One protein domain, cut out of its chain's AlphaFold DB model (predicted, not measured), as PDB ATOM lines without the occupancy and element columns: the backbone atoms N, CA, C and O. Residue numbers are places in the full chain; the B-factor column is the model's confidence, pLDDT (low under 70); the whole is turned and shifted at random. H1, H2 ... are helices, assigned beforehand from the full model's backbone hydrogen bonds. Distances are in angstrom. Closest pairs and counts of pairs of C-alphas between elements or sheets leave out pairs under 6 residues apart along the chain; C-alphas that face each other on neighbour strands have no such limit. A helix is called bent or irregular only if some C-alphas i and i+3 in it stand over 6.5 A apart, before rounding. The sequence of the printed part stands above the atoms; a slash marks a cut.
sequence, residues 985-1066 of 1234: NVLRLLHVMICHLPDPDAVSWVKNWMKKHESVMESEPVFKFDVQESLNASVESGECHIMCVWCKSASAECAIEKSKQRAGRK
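This is residues 985 to 1066 of the 1234 residues of a protein of Haemonchus placei (UniProt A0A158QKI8). Helices H1, H2 and H3 run back and forth, centres in a triangle; H4 extends one end, touching no helix. The 82 printed residues include four named helices, H1 to H4 in chain order, and no named strand: all helix, compact, radius of gyration of the C-alphas 12.3 A, spans 39 by 25 by 17 A.

Find C-alpha 985 at (18.382, 18.185, 170.785); from there H1 runs to residue 995. H2, residues 1000 to 1019, 27.8 A, is irregular: C-alphas 1012 and 1015 are 8.4 A apart. H3 spans residues 1027 to 1037; H4, residues 1052 to 1066, 21.0 A, ends at (20.712, -2.905, 160.551).

H1 and H2 touch as a hairpin; their closest C-alphas, Val 992 and Ala 1002, are 6.4 A apart. H2 and H3, also a hairpin, only just touch, with 3 pairs of C-alphas within 8 A, through H2 residues 1003 to 1010 alone; the closest C-alphas, Met 1010 and Val 1027, are 7.3 A apart. H4 is apart from H1, H2 and H3. Every O i to N i+4 pair is within hydrogen-bond range in H1, H3 and H4; in H2, 12 of 16.

The farthest C-alphas, Pro 1000 and Arg 1065, are 39.4 A apart. The printed part has no cut; residues 1038 to 1051 make a long link. Residues 1050 to 1066 have pLDDT under 70.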
ATOM      1  N   ASN A 985      17.288  17.313 171.223       88.69
ATOM      2  CA  ASN A 985      18.382  18.185 170.785       88.69
ATOM      3  C   ASN A 985      18.450  18.282 169.253       88.69
ATOM      4  O   ASN A 985      18.546  19.390 168.722       88.69
ATOM      5  N   VAL A 986      18.346  17.149 168.551       90.69
ATOM      6  CA  VAL A 986      18.330  17.099 167.080       90.69
ATOM      7  C   VAL A 986      17.015  17.658 166.528       90.69
ATOM      8  O   VAL A 986      17.029  18.357 165.521       90.69
ATOM      9  N   LEU A 987      15.884  17.469 167.223       90.25
ATOM     10  CA  LEU A 987      14.625  18.139 166.866       90.25
ATOM     11  C   LEU A 987      14.730  19.670 166.971       90.25
ATOM     12  O   LEU A 987      14.295  20.359 166.050       90.25
ATOM     13  N   ARG A 988      15.335  20.214 168.042       91.62
ATOM     14  CA  ARG A 988      15.600  21.665 168.153       91.62
ATOM     15  C   ARG A 988      16.495  22.157 167.017       91.62
ATOM     16  O   ARG A 988      16.156  23.161 166.403       91.62
ATOM     17  N   LEU A 989      17.585  21.444 166.719       94.00
ATOM     18  CA  LEU A 989      18.489  21.770 165.613       94.00
ATOM     19  C   LEU A 989      17.746  21.827 164.272       94.00
ATOM     20  O   LEU A 989      17.758  22.865 163.617       94.00
ATOM     21  N   LEU A 990      17.040  20.753 163.905       92.19
ATOM     22  CA  LEU A 990      16.259  20.680 162.666       92.19
ATOM     23  C   LEU A 990      15.244  21.822 162.558       92.19
ATOM     24  O   LEU A 990      15.079  22.406 161.494       92.19
ATOM     25  N   HIS A 991      14.584  22.179 163.659       93.44
ATOM     26  CA  HIS A 991      13.634  23.285 163.672       93.44
ATOM     27  C   HIS A 991      14.297  24.659 163.507       93.44
ATOM     28  O   HIS A 991      13.755  25.490 162.785       93.44
ATOM     29  N   VAL A 992      15.464  24.904 164.111       94.31
ATOM     30  CA  VAL A 992      16.234  26.135 163.856       94.31
ATOM     31  C   VAL A 992      16.648  26.205 162.385       94.31
ATOM     32  O   VAL A 992      16.439  27.231 161.746       94.31
ATOM     33  N   MET A 993      17.127  25.099 161.810       92.69
ATOM     34  CA  MET A 993      17.518  25.058 160.398       92.69
ATOM     35  C   MET A 993      16.335  25.296 159.445       92.69
ATOM     36  O   MET A 993      16.451  26.097 158.528       92.69
ATOM     37  N   ILE A 994      15.175  24.679 159.701       91.25
ATOM     38  CA  ILE A 994      13.987  24.768 158.830       91.25
ATOM     39  C   ILE A 994      13.189  26.071 159.022       91.25
ATOM     40  O   ILE A 994      12.529  26.525 158.093       91.25
ATOM     41  N   CYS A 995      13.156  26.642 160.233       93.38
ATOM     42  CA  CYS A 995      12.257  27.757 160.564       93.38
ATOM     43  C   CYS A 995      12.948  29.086 160.877       93.38
ATOM     44  O   CYS A 995      12.221  30.072 161.002       93.38
ATOM     45  N   HIS A 996      14.276  29.108 161.038       94.25
ATOM     46  CA  HIS A 996      15.019  30.301 161.453       94.25
ATOM     47  C   HIS A 996      16.244  30.633 160.592       94.25
ATOM     48  O   HIS A 996      16.626  31.792 160.569       94.25
ATOM     49  N   LEU A 997      16.847  29.705 159.842       92.31
ATOM     50  CA  LEU A 997      17.822  30.118 158.820       92.31
ATOM     51  C   LEU A 997      17.123  30.937 157.711       92.31
ATOM     52  O   LEU A 997      15.964  30.646 157.403       92.31
ATOM     53  N   PRO A 998      17.790  31.951 157.120       93.19
ATOM     54  CA  PRO A 998      19.208  32.309 157.272       93.19
ATOM     55  C   PRO A 998      19.523  33.380 158.350       93.19
ATOM     56  O   PRO A 998      20.532  34.069 158.232       93.19
ATOM     57  N   ASP A 999      18.700  33.541 159.396       94.94
ATOM     58  CA  ASP A 999      18.916  34.524 160.480       94.94
ATOM     59  C   ASP A 999      20.341  34.424 161.094       94.94
ATOM     60  O   ASP A 999      20.763  33.323 161.475       94.94
ATOM     61  N   PRO A1000      21.101  35.535 161.222       94.81
ATOM     62  CA  PRO A1000      22.448  35.532 161.798       94.81
ATOM     63  C   PRO A1000      22.547  34.924 163.204       94.81
ATOM     64  O   PRO A1000      23.520  34.216 163.492       94.81
ATOM     65  N   ASP A1001      21.547  35.131 164.063       95.06
ATOM     66  CA  ASP A1001      21.523  34.553 165.408       95.06
ATOM     67  C   ASP A1001      21.199  33.055 165.358       95.06
ATOM     68  O   ASP A1001      21.752  32.278 166.141       95.06
ATOM     69  N   ALA A1002      20.403  32.603 164.382       95.12
ATOM     70  CA  ALA A1002      20.212  31.179 164.103       95.12
ATOM     71  C   ALA A1002      21.502  30.517 163.591       95.12
ATOM     72  O   ALA A1002      21.875  29.445 164.076       95.12
ATOM     73  N   VAL A1003      22.239  31.170 162.687       95.69
ATOM     74  CA  VAL A1003      23.558  30.710 162.211       95.69
ATOM     75  C   VAL A1003      24.563  30.636 163.369       95.69
ATOM     76  O   VAL A1003      25.290  29.646 163.498       95.69
ATOM     77  N   SER A1004      24.588  31.649 164.240       95.94
ATOM     78  CA  SER A1004      25.411  31.678 165.456       95.94
ATOM     79  C   SER A1004      25.032  30.549 166.423       95.94
ATOM     80  O   SER A1004      25.898  29.817 166.915       95.94
ATOM     81  N   TRP A1005      23.732  30.331 166.640       97.00
ATOM     82  CA  TRP A1005      23.215  29.267 167.495       97.00
ATOM     83  C   TRP A1005      23.571  27.877 166.970       97.00
ATOM     84  O   TRP A1005      24.020  27.053 167.762       97.00
ATOM     85  N   VAL A1006      23.461  27.606 165.662       95.75
ATOM     86  CA  VAL A1006      23.853  26.301 165.090       95.75
ATOM     87  C   VAL A1006      25.363  26.073 165.229       95.75
ATOM     88  O   VAL A1006      25.772  25.009 165.696       95.75
ATOM     89  N   LYS A1007      26.201  27.081 164.943       95.31
ATOM     90  CA  LYS A1007      27.666  26.995 165.132       95.31
ATOM     91  C   LYS A1007      28.055  26.718 166.591       95.31
ATOM     92  O   LYS A1007      28.998  25.971 166.847       95.31
ATOM     93  N   ASN A1008      27.324  27.280 167.553       94.06
ATOM     94  CA  ASN A1008      27.543  27.027 168.980       94.06
ATOM     95  C   ASN A1008      26.918  25.703 169.462       94.06
ATOM     96  O   ASN A1008      27.482  25.054 170.343       94.06
ATOM     97  N   TRP A1009      25.805  25.262 168.864       95.44
ATOM     98  CA  TRP A1009      25.216  23.941 169.098       95.44
ATOM     99  C   TRP A1009      26.208  22.851 168.702       95.44
ATOM    100  O   TRP A1009      26.482  21.975 169.516       95.44
ATOM    101  N   MET A1010      26.816  22.951 167.515       92.38
ATOM    102  CA  MET A1010      27.814  21.990 167.031       92.38
ATOM    103  C   MET A1010      28.964  21.816 168.027       92.38
ATOM    104  O   MET A1010      29.143  20.721 168.551       92.38
ATOM    105  N   LYS A1011      29.646  22.909 168.400       89.94
ATOM    106  CA  LYS A1011      30.752  22.902 169.382       89.94
ATOM    107  C   LYS A1011      30.403  22.266 170.736       89.94
ATOM    108  O   LYS A1011      31.302  21.885 171.478       89.94
ATOM    109  N   LYS A1012      29.115  22.199 171.089       87.38
ATOM    110  CA  LYS A1012      28.613  21.671 172.365       87.38
ATOM    111  C   LYS A1012      27.997  20.269 172.250       87.38
ATOM    112  O   LYS A1012      27.852  19.584 173.264       87.38
ATOM    113  N   HIS A1013      27.590  19.855 171.049       86.69
ATOM    114  CA  HIS A1013      26.703  18.709 170.819       86.69
ATOM    115  C   HIS A1013      27.067  17.852 169.590       86.69
ATOM    116  O   HIS A1013      26.263  17.024 169.178       86.69
ATOM    117  N   GLU A1014      28.270  17.983 169.031       77.00
ATOM    118  CA  GLU A1014      28.769  17.175 167.903       77.00
ATOM    119  C   GLU A1014      28.559  15.657 168.105       77.00
ATOM    120  O   GLU A1014      27.941  14.987 167.274       77.00
ATOM    121  N   SER A1015      28.908  15.137 169.288       81.62
ATOM    122  CA  SER A1015      28.710  13.729 169.677       81.62
ATOM    123  C   SER A1015      27.241  13.292 169.840       81.62
ATOM    124  O   SER A1015      26.936  12.095 169.919       81.62
ATOM    125  N   VAL A1016      26.281  14.226 169.817       83.62
ATOM    126  CA  VAL A1016      24.851  13.887 169.704       83.62
ATOM    127  C   VAL A1016      24.565  13.314 168.313       83.62
ATOM    128  O   VAL A1016      23.860  12.317 168.211       83.62
ATOM    129  N   MET A1017      25.177  13.843 167.246       84.50
ATOM    130  CA  MET A1017      25.031  13.284 165.891       84.50
ATOM    131  C   MET A1017      25.791  11.958 165.717       84.50
ATOM    132  O   MET A1017      25.429  11.125 164.881       84.50
ATOM    133  N   GLU A1018      26.816  11.700 166.532       81.62
ATOM    134  CA  GLU A1018      27.479  10.392 166.612       81.62
ATOM    135  C   GLU A1018      26.590   9.325 167.270       81.62
ATOM    136  O   GLU A1018      26.551   8.183 166.805       81.62
ATOM    137  N   SER A1019      25.825   9.702 168.295       78.12
ATOM    138  CA  SER A1019      24.960   8.792 169.059       78.12
ATOM    139  C   SER A1019      23.518   8.680 168.536       78.12
ATOM    140  O   SER A1019      22.853   7.686 168.824       78.12
ATOM    141  N   GLU A1020      23.042   9.634 167.727       83.25
ATOM    142  CA  GLU A1020      21.693   9.655 167.139       83.25
ATOM    143  C   GLU A1020      21.452   8.430 166.214       83.25
ATOM    144  O   GLU A1020      22.108   8.289 165.174       83.25
ATOM    145  N   PRO A1021      20.534   7.502 166.567       71.88
ATOM    146  CA  PRO A1021      20.450   6.188 165.924       71.88
ATOM    147  C   PRO A1021      19.681   6.164 164.596       71.88
ATOM    148  O   PRO A1021      19.777   5.177 163.865       71.88
ATOM    149  N   VAL A1022      18.880   7.194 164.295       70.81
ATOM    150  CA  VAL A1022      17.980   7.212 163.122       70.81
ATOM    151  C   VAL A1022      18.320   8.318 162.125       70.81
ATOM    152  O   VAL A1022      18.025   8.157 160.942       70.81
ATOM    153  N   PHE A1023      18.921   9.427 162.564       75.50
ATOM    154  CA  PHE A1023      19.024  10.633 161.745       75.50
ATOM    155  C   PHE A1023      20.440  11.216 161.724       75.50
ATOM    156  O   PHE A1023      20.888  11.809 162.701       75.50
ATOM    157  N   LYS A1024      21.151  11.053 160.599       84.50
ATOM    158  CA  LYS A1024      22.527  11.546 160.430       84.50
ATOM    159  C   LYS A1024      22.673  12.420 159.189       84.50
ATOM    160  O   LYS A1024      22.707  11.931 158.060       84.50
ATOM    161  N   PHE A1025      22.805  13.716 159.430       89.25
ATOM    162  CA  PHE A1025      23.158  14.735 158.448       89.25
ATOM    163  C   PHE A1025      24.396  15.492 158.938       89.25
ATOM    164  O   PHE A1025      24.632  15.573 160.144       89.25
ATOM    165  N   ASP A1026      25.210  15.984 158.010       92.31
ATOM    166  CA  ASP A1026      26.382  16.790 158.332       92.31
ATOM    167  C   ASP A1026      25.903  18.202 158.666       92.31
ATOM    168  O   ASP A1026      25.347  18.892 157.810       92.31
ATOM    169  N   VAL A1027      26.050  18.617 159.924       93.81
ATOM    170  CA  VAL A1027      25.511  19.898 160.396       93.81
ATOM    171  C   VAL A1027      26.289  21.081 159.805       93.81
ATOM    172  O   VAL A1027      25.684  22.125 159.569       93.81
ATOM    173  N   GLN A1028      27.582  20.919 159.490       94.12
ATOM    174  CA  GLN A1028      28.387  21.981 158.881       94.12
ATOM    175  C   GLN A1028      28.056  22.143 157.398       94.12
ATOM    176  O   GLN A1028      27.797  23.257 156.952       94.12
ATOM    177  N   GLU A1029      28.029  21.038 156.650       94.06
ATOM    178  CA  GLU A1029      27.725  21.032 155.214       94.06
ATOM    179  C   GLU A1029      26.276  21.489 154.971       94.06
ATOM    180  O   GLU A1029      26.016  22.282 154.069       94.06
ATOM    181  N   SER A1030      25.340  21.083 155.842       94.44
ATOM    182  CA  SER A1030      23.944  21.549 155.815       94.44
ATOM    183  C   SER A1030      23.807  23.037 156.154       94.44
ATOM    184  O   SER A1030      23.044  23.741 155.495       94.44
ATOM    185  N   LEU A1031      24.527  23.535 157.170       95.25
ATOM    186  CA  LEU A1031      24.487  24.955 157.536       95.25
ATOM    187  C   LEU A1031      25.092  25.828 156.433       95.25
ATOM    188  O   LEU A1031      24.485  26.833 156.082       95.25
ATOM    189  N   ASN A1032      26.249  25.445 155.891       94.12
ATOM    190  CA  ASN A1032      26.916  26.187 154.820       94.12
ATOM    191  C   ASN A1032      26.007  26.277 153.594       94.12
ATOM    192  O   ASN A1032      25.650  27.381 153.195       94.12
ATOM    193  N   ALA A1033      25.520  25.133 153.094       91.94
ATOM    194  CA  ALA A1033      24.597  25.103 151.964       91.94
ATOM    195  C   ALA A1033      23.348  25.970 152.211       91.94
ATOM    196  O   ALA A1033      22.937  26.706 151.321       91.94
ATOM    197  N   SER A1034      22.776  25.934 153.423       93.75
ATOM    198  CA  SER A1034      21.579  26.726 153.753       93.75
ATOM    199  C   SER A1034      21.825  28.236 153.849       93.75
ATOM    200  O   SER A1034      20.909  29.029 153.644       93.75
ATOM    201  N   VAL A1035      23.048  28.649 154.192       92.81
ATOM    202  CA  VAL A1035      23.454  30.064 154.229       92.81
ATOM    203  C   VAL A1035      23.859  30.556 152.837       92.81
ATOM    204  O   VAL A1035      23.629  31.717 152.517       92.81
ATOM    205  N   GLU A1036      24.422  29.681 152.002       93.19
ATOM    206  CA  GLU A1036      24.831  29.980 150.626       93.19
ATOM    207  C   GLU A1036      23.639  30.096 149.659       93.19
ATOM    208  O   GLU A1036      23.662  30.956 148.780       93.19
ATOM    209  N   SER A1037      22.590  29.278 149.819       90.62
ATOM    210  CA  SER A1037      21.378  29.348 148.980       90.62
ATOM    211  C   SER A1037      20.267  30.242 149.542       90.62
ATOM    212  O   SER A1037      19.430  30.728 148.784       90.62
ATOM    213  N   GLY A1038      20.226  30.434 150.866       88.31
ATOM    214  CA  GLY A1038      19.093  31.039 151.573       88.31
ATOM    215  C   GLY A1038      17.910  30.087 151.825       88.31
ATOM    216  O   GLY A1038      16.943  30.492 152.471       88.31
ATOM    217  N   GLU A1039      17.978  28.829 151.371       86.38
ATOM    218  CA  GLU A1039      16.964  27.788 151.594       86.38
ATOM    219  C   GLU A1039      17.484  26.677 152.522       86.38
ATOM    220  O   GLU A1039      18.648  26.298 152.475       86.38
ATOM    221  N   CYS A1040      16.622  26.083 153.356       86.12
ATOM    222  CA  CYS A1040      17.042  25.022 154.281       86.12
ATOM    223  C   CYS A1040      17.432  23.715 153.554       86.12
ATOM    224  O   CYS A1040      16.573  22.900 153.200       86.12
ATOM    225  N   HIS A1041      18.732  23.448 153.448       88.38
ATOM    226  CA  HIS A1041      19.296  22.191 152.954       88.38
ATOM    227  C   HIS A1041      19.730  21.264 154.094       88.38
ATOM    228  O   HIS A1041      20.251  21.701 155.120       88.38
ATOM    229  N   ILE A1042      19.540  19.952 153.907       89.81
ATOM    230  CA  ILE A1042      19.936  18.923 154.881       89.81
ATOM    231  C   ILE A1042      20.768  17.856 154.164       89.81
ATOM    232  O   ILE A1042      20.249  16.986 153.466       89.81
ATOM    233  N   MET A1043      22.083  17.938 154.352       87.94
ATOM    234  CA  MET A1043      23.106  17.125 153.698       87.94
ATOM    235  C   MET A1043      23.298  15.797 154.437       87.94
ATOM    236  O   MET A1043      23.907  15.730 155.503       87.94
ATOM    237  N   CYS A1044      22.776  14.703 153.882       83.81
ATOM    238  CA  CYS A1044      22.948  13.367 154.463       83.81
ATOM    239  C   CYS A1044      24.429  12.930 154.459       83.81
ATOM    240  O   CYS A1044      24.977  12.696 153.379       83.81
ATOM    241  N   VAL A1045      25.023  12.673 155.639       84.69
ATOM    242  CA  VAL A1045      26.453  12.300 155.822       84.69
ATOM    243  C   VAL A1045      26.912  11.219 154.837       84.69
ATOM    244  O   VAL A1045      28.007  11.274 154.290       84.69
ATOM    245  N   TRP A1046      26.059  10.221 154.589       78.06
ATOM    246  CA  TRP A1046      26.408   9.050 153.783       78.06
ATOM    247  C   TRP A1046      26.170   9.161 152.271       78.06
ATOM    248  O   TRP A1046      26.455   8.194 151.565       78.06
ATOM    249  N   CYS A1047      25.556  10.237 151.771       78.56
ATOM    250  CA  CYS A1047      25.284  10.365 150.331       78.56
ATOM    251  C   CYS A1047      25.265  11.798 149.778       78.56
ATOM    252  O   CYS A1047      24.979  11.958 148.596       78.56
ATOM    253  N   LYS A1048      25.556  12.818 150.603       79.38
ATOM    254  CA  LYS A1048      25.721  14.235 150.223       79.38
ATOM    255  C   LYS A1048      24.579  14.845 149.389       79.38
ATOM    256  O   LYS A1048      24.751  15.874 148.749       79.38
ATOM    257  N   SER A1049      23.390  14.244 149.407       75.38
ATOM    258  CA  SER A1049      22.205  14.793 148.744       75.38
ATOM    259  C   SER A1049      21.492  15.788 149.662       75.38
ATOM    260  O   SER A1049      21.090  15.392 150.756       75.38
ATOM    261  N   ALA A1050      21.269  17.017 149.189       65.12
ATOM    262  CA  ALA A1050      20.699  18.135 149.955       65.12
ATOM    263  C   ALA A1050      19.201  18.014 150.323       65.12
ATOM    264  O   ALA A1050      18.677  18.843 151.070       65.12
ATOM    265  N   SER A1051      18.494  17.006 149.796       65.94
ATOM    266  CA  SER A1051      17.071  16.782 150.078       65.94
ATOM    267  C   SER A1051      16.863  16.120 151.443       65.94
ATOM    268  O   SER A1051      17.245  14.965 151.660       65.94
ATOM    269  N   ALA A1052      16.160  16.830 152.329       57.31
ATOM    270  CA  ALA A1052      15.726  16.321 153.627       57.31
ATOM    271  C   ALA A1052      14.886  15.035 153.504       57.31
ATOM    272  O   ALA A1052      15.073  14.100 154.279       57.31
ATOM    273  N   GLU A1053      14.006  14.944 152.504       56.38
ATOM    274  CA  GLU A1053      13.174  13.758 152.259       56.38
ATOM    275  C   GLU A1053      14.016  12.552 151.823       56.38
ATOM    276  O   GLU A1053      13.850  11.451 152.349       56.38
ATOM    277  N   CYS A1054      14.999  12.768 150.942       59.47
ATOM    278  CA  CYS A1054      15.971  11.746 150.546       59.47
ATOM    279  C   CYS A1054      16.781  11.232 151.752       59.47
ATOM    280  O   CYS A1054      16.972  10.020 151.905       59.47
ATOM    281  N   ALA A1055      17.208  12.141 152.640       56.88
ATOM    282  CA  ALA A1055      17.909  11.808 153.878       56.88
ATOM    283  C   ALA A1055      17.024  10.998 154.845       56.88
ATOM    284  O   ALA A1055      17.473   9.985 155.389       56.88
ATOM    285  N   ILE A1056      15.755  11.395 155.014       57.78
ATOM    286  CA  ILE A1056      14.745  10.675 155.804       57.78
ATOM    287  C   ILE A1056      14.549   9.252 155.268       57.78
ATOM    288  O   ILE A1056      14.652   8.289 156.032       57.78
ATOM    289  N   GLU A1057      14.289   9.095 153.971       54.69
ATOM    290  CA  GLU A1057      13.860   7.811 153.413       54.69
ATOM    291  C   GLU A1057      14.995   6.782 153.369       54.69
ATOM    292  O   GLU A1057      14.836   5.647 153.831       54.69
ATOM    293  N   LYS A1058      16.192   7.191 152.930       60.28
ATOM    294  CA  LYS A1058      17.368   6.307 152.900       60.28
ATOM    295  C   LYS A1058      17.843   5.925 154.308       60.28
ATOM    296  O   LYS A1058      18.310   4.800 154.506       60.28
ATOM    297  N   SER A1059      17.671   6.802 155.301       51.12
ATOM    298  CA  SER A1059      18.000   6.485 156.700       51.12
ATOM    299  C   SER A1059      17.031   5.462 157.304       51.12
ATOM    300  O   SER A1059      17.490   4.505 157.932       51.12
ATOM    301  N   LYS A1060      15.715   5.567 157.039       56.22
ATOM    302  CA  LYS A1060      14.729   4.529 157.419       56.22
ATOM    303  C   LYS A1060      15.104   3.161 156.840       56.22
ATOM    304  O   LYS A1060      15.156   2.177 157.577       56.22
ATOM    305  N   GLN A1061      15.403   3.101 155.538       55.94
ATOM    306  CA  GLN A1061      15.759   1.856 154.844       55.94
ATOM    307  C   GLN A1061      17.007   1.194 155.455       55.94
ATOM    308  O   GLN A1061      17.023  -0.016 155.693       55.94
ATOM    309  N   ARG A1062      18.043   1.983 155.777       55.06
ATOM    310  CA  ARG A1062      19.271   1.481 156.422       55.06
ATOM    311  C   ARG A1062      19.056   1.071 157.883       55.06
ATOM    312  O   ARG A1062      19.596   0.047 158.295       55.06
ATOM    313  N   ALA A1063      18.229   1.792 158.642       50.81
ATOM    314  CA  ALA A1063      17.832   1.398 159.997       50.81
ATOM    315  C   ALA A1063      17.021   0.085 160.017       50.81
ATOM    316  O   ALA A1063      17.135  -0.690 160.967       50.81
ATOM    317  N   GLY A1064      16.262  -0.200 158.950       47.31
ATOM    318  CA  GLY A1064      15.662  -1.513 158.699       47.31
ATOM    319  C   GLY A1064      16.722  -2.605 158.523       47.31
ATOM    320  O   GLY A1064      16.762  -3.548 159.309       47.31
ATOM    321  N   ARG A1065      17.642  -2.441 157.559       46.56
ATOM    322  CA  ARG A1065      18.708  -3.432 157.279       46.56
ATOM    323  C   ARG A1065      19.630  -3.701 158.479       46.56
ATOM    324  O   ARG A1065      20.039  -4.838 158.690       46.56
ATOM    325  N   LYS A1066      19.924  -2.697 159.317       40.41
ATOM    326  CA  LYS A1066      20.712  -2.905 160.551       40.41
ATOM    327  C   LYS A1066      19.959  -3.646 161.668       40.41
ATOM    328  O   LYS A1066      20.606  -4.090 162.610       40.41
TER     329      LYS A1066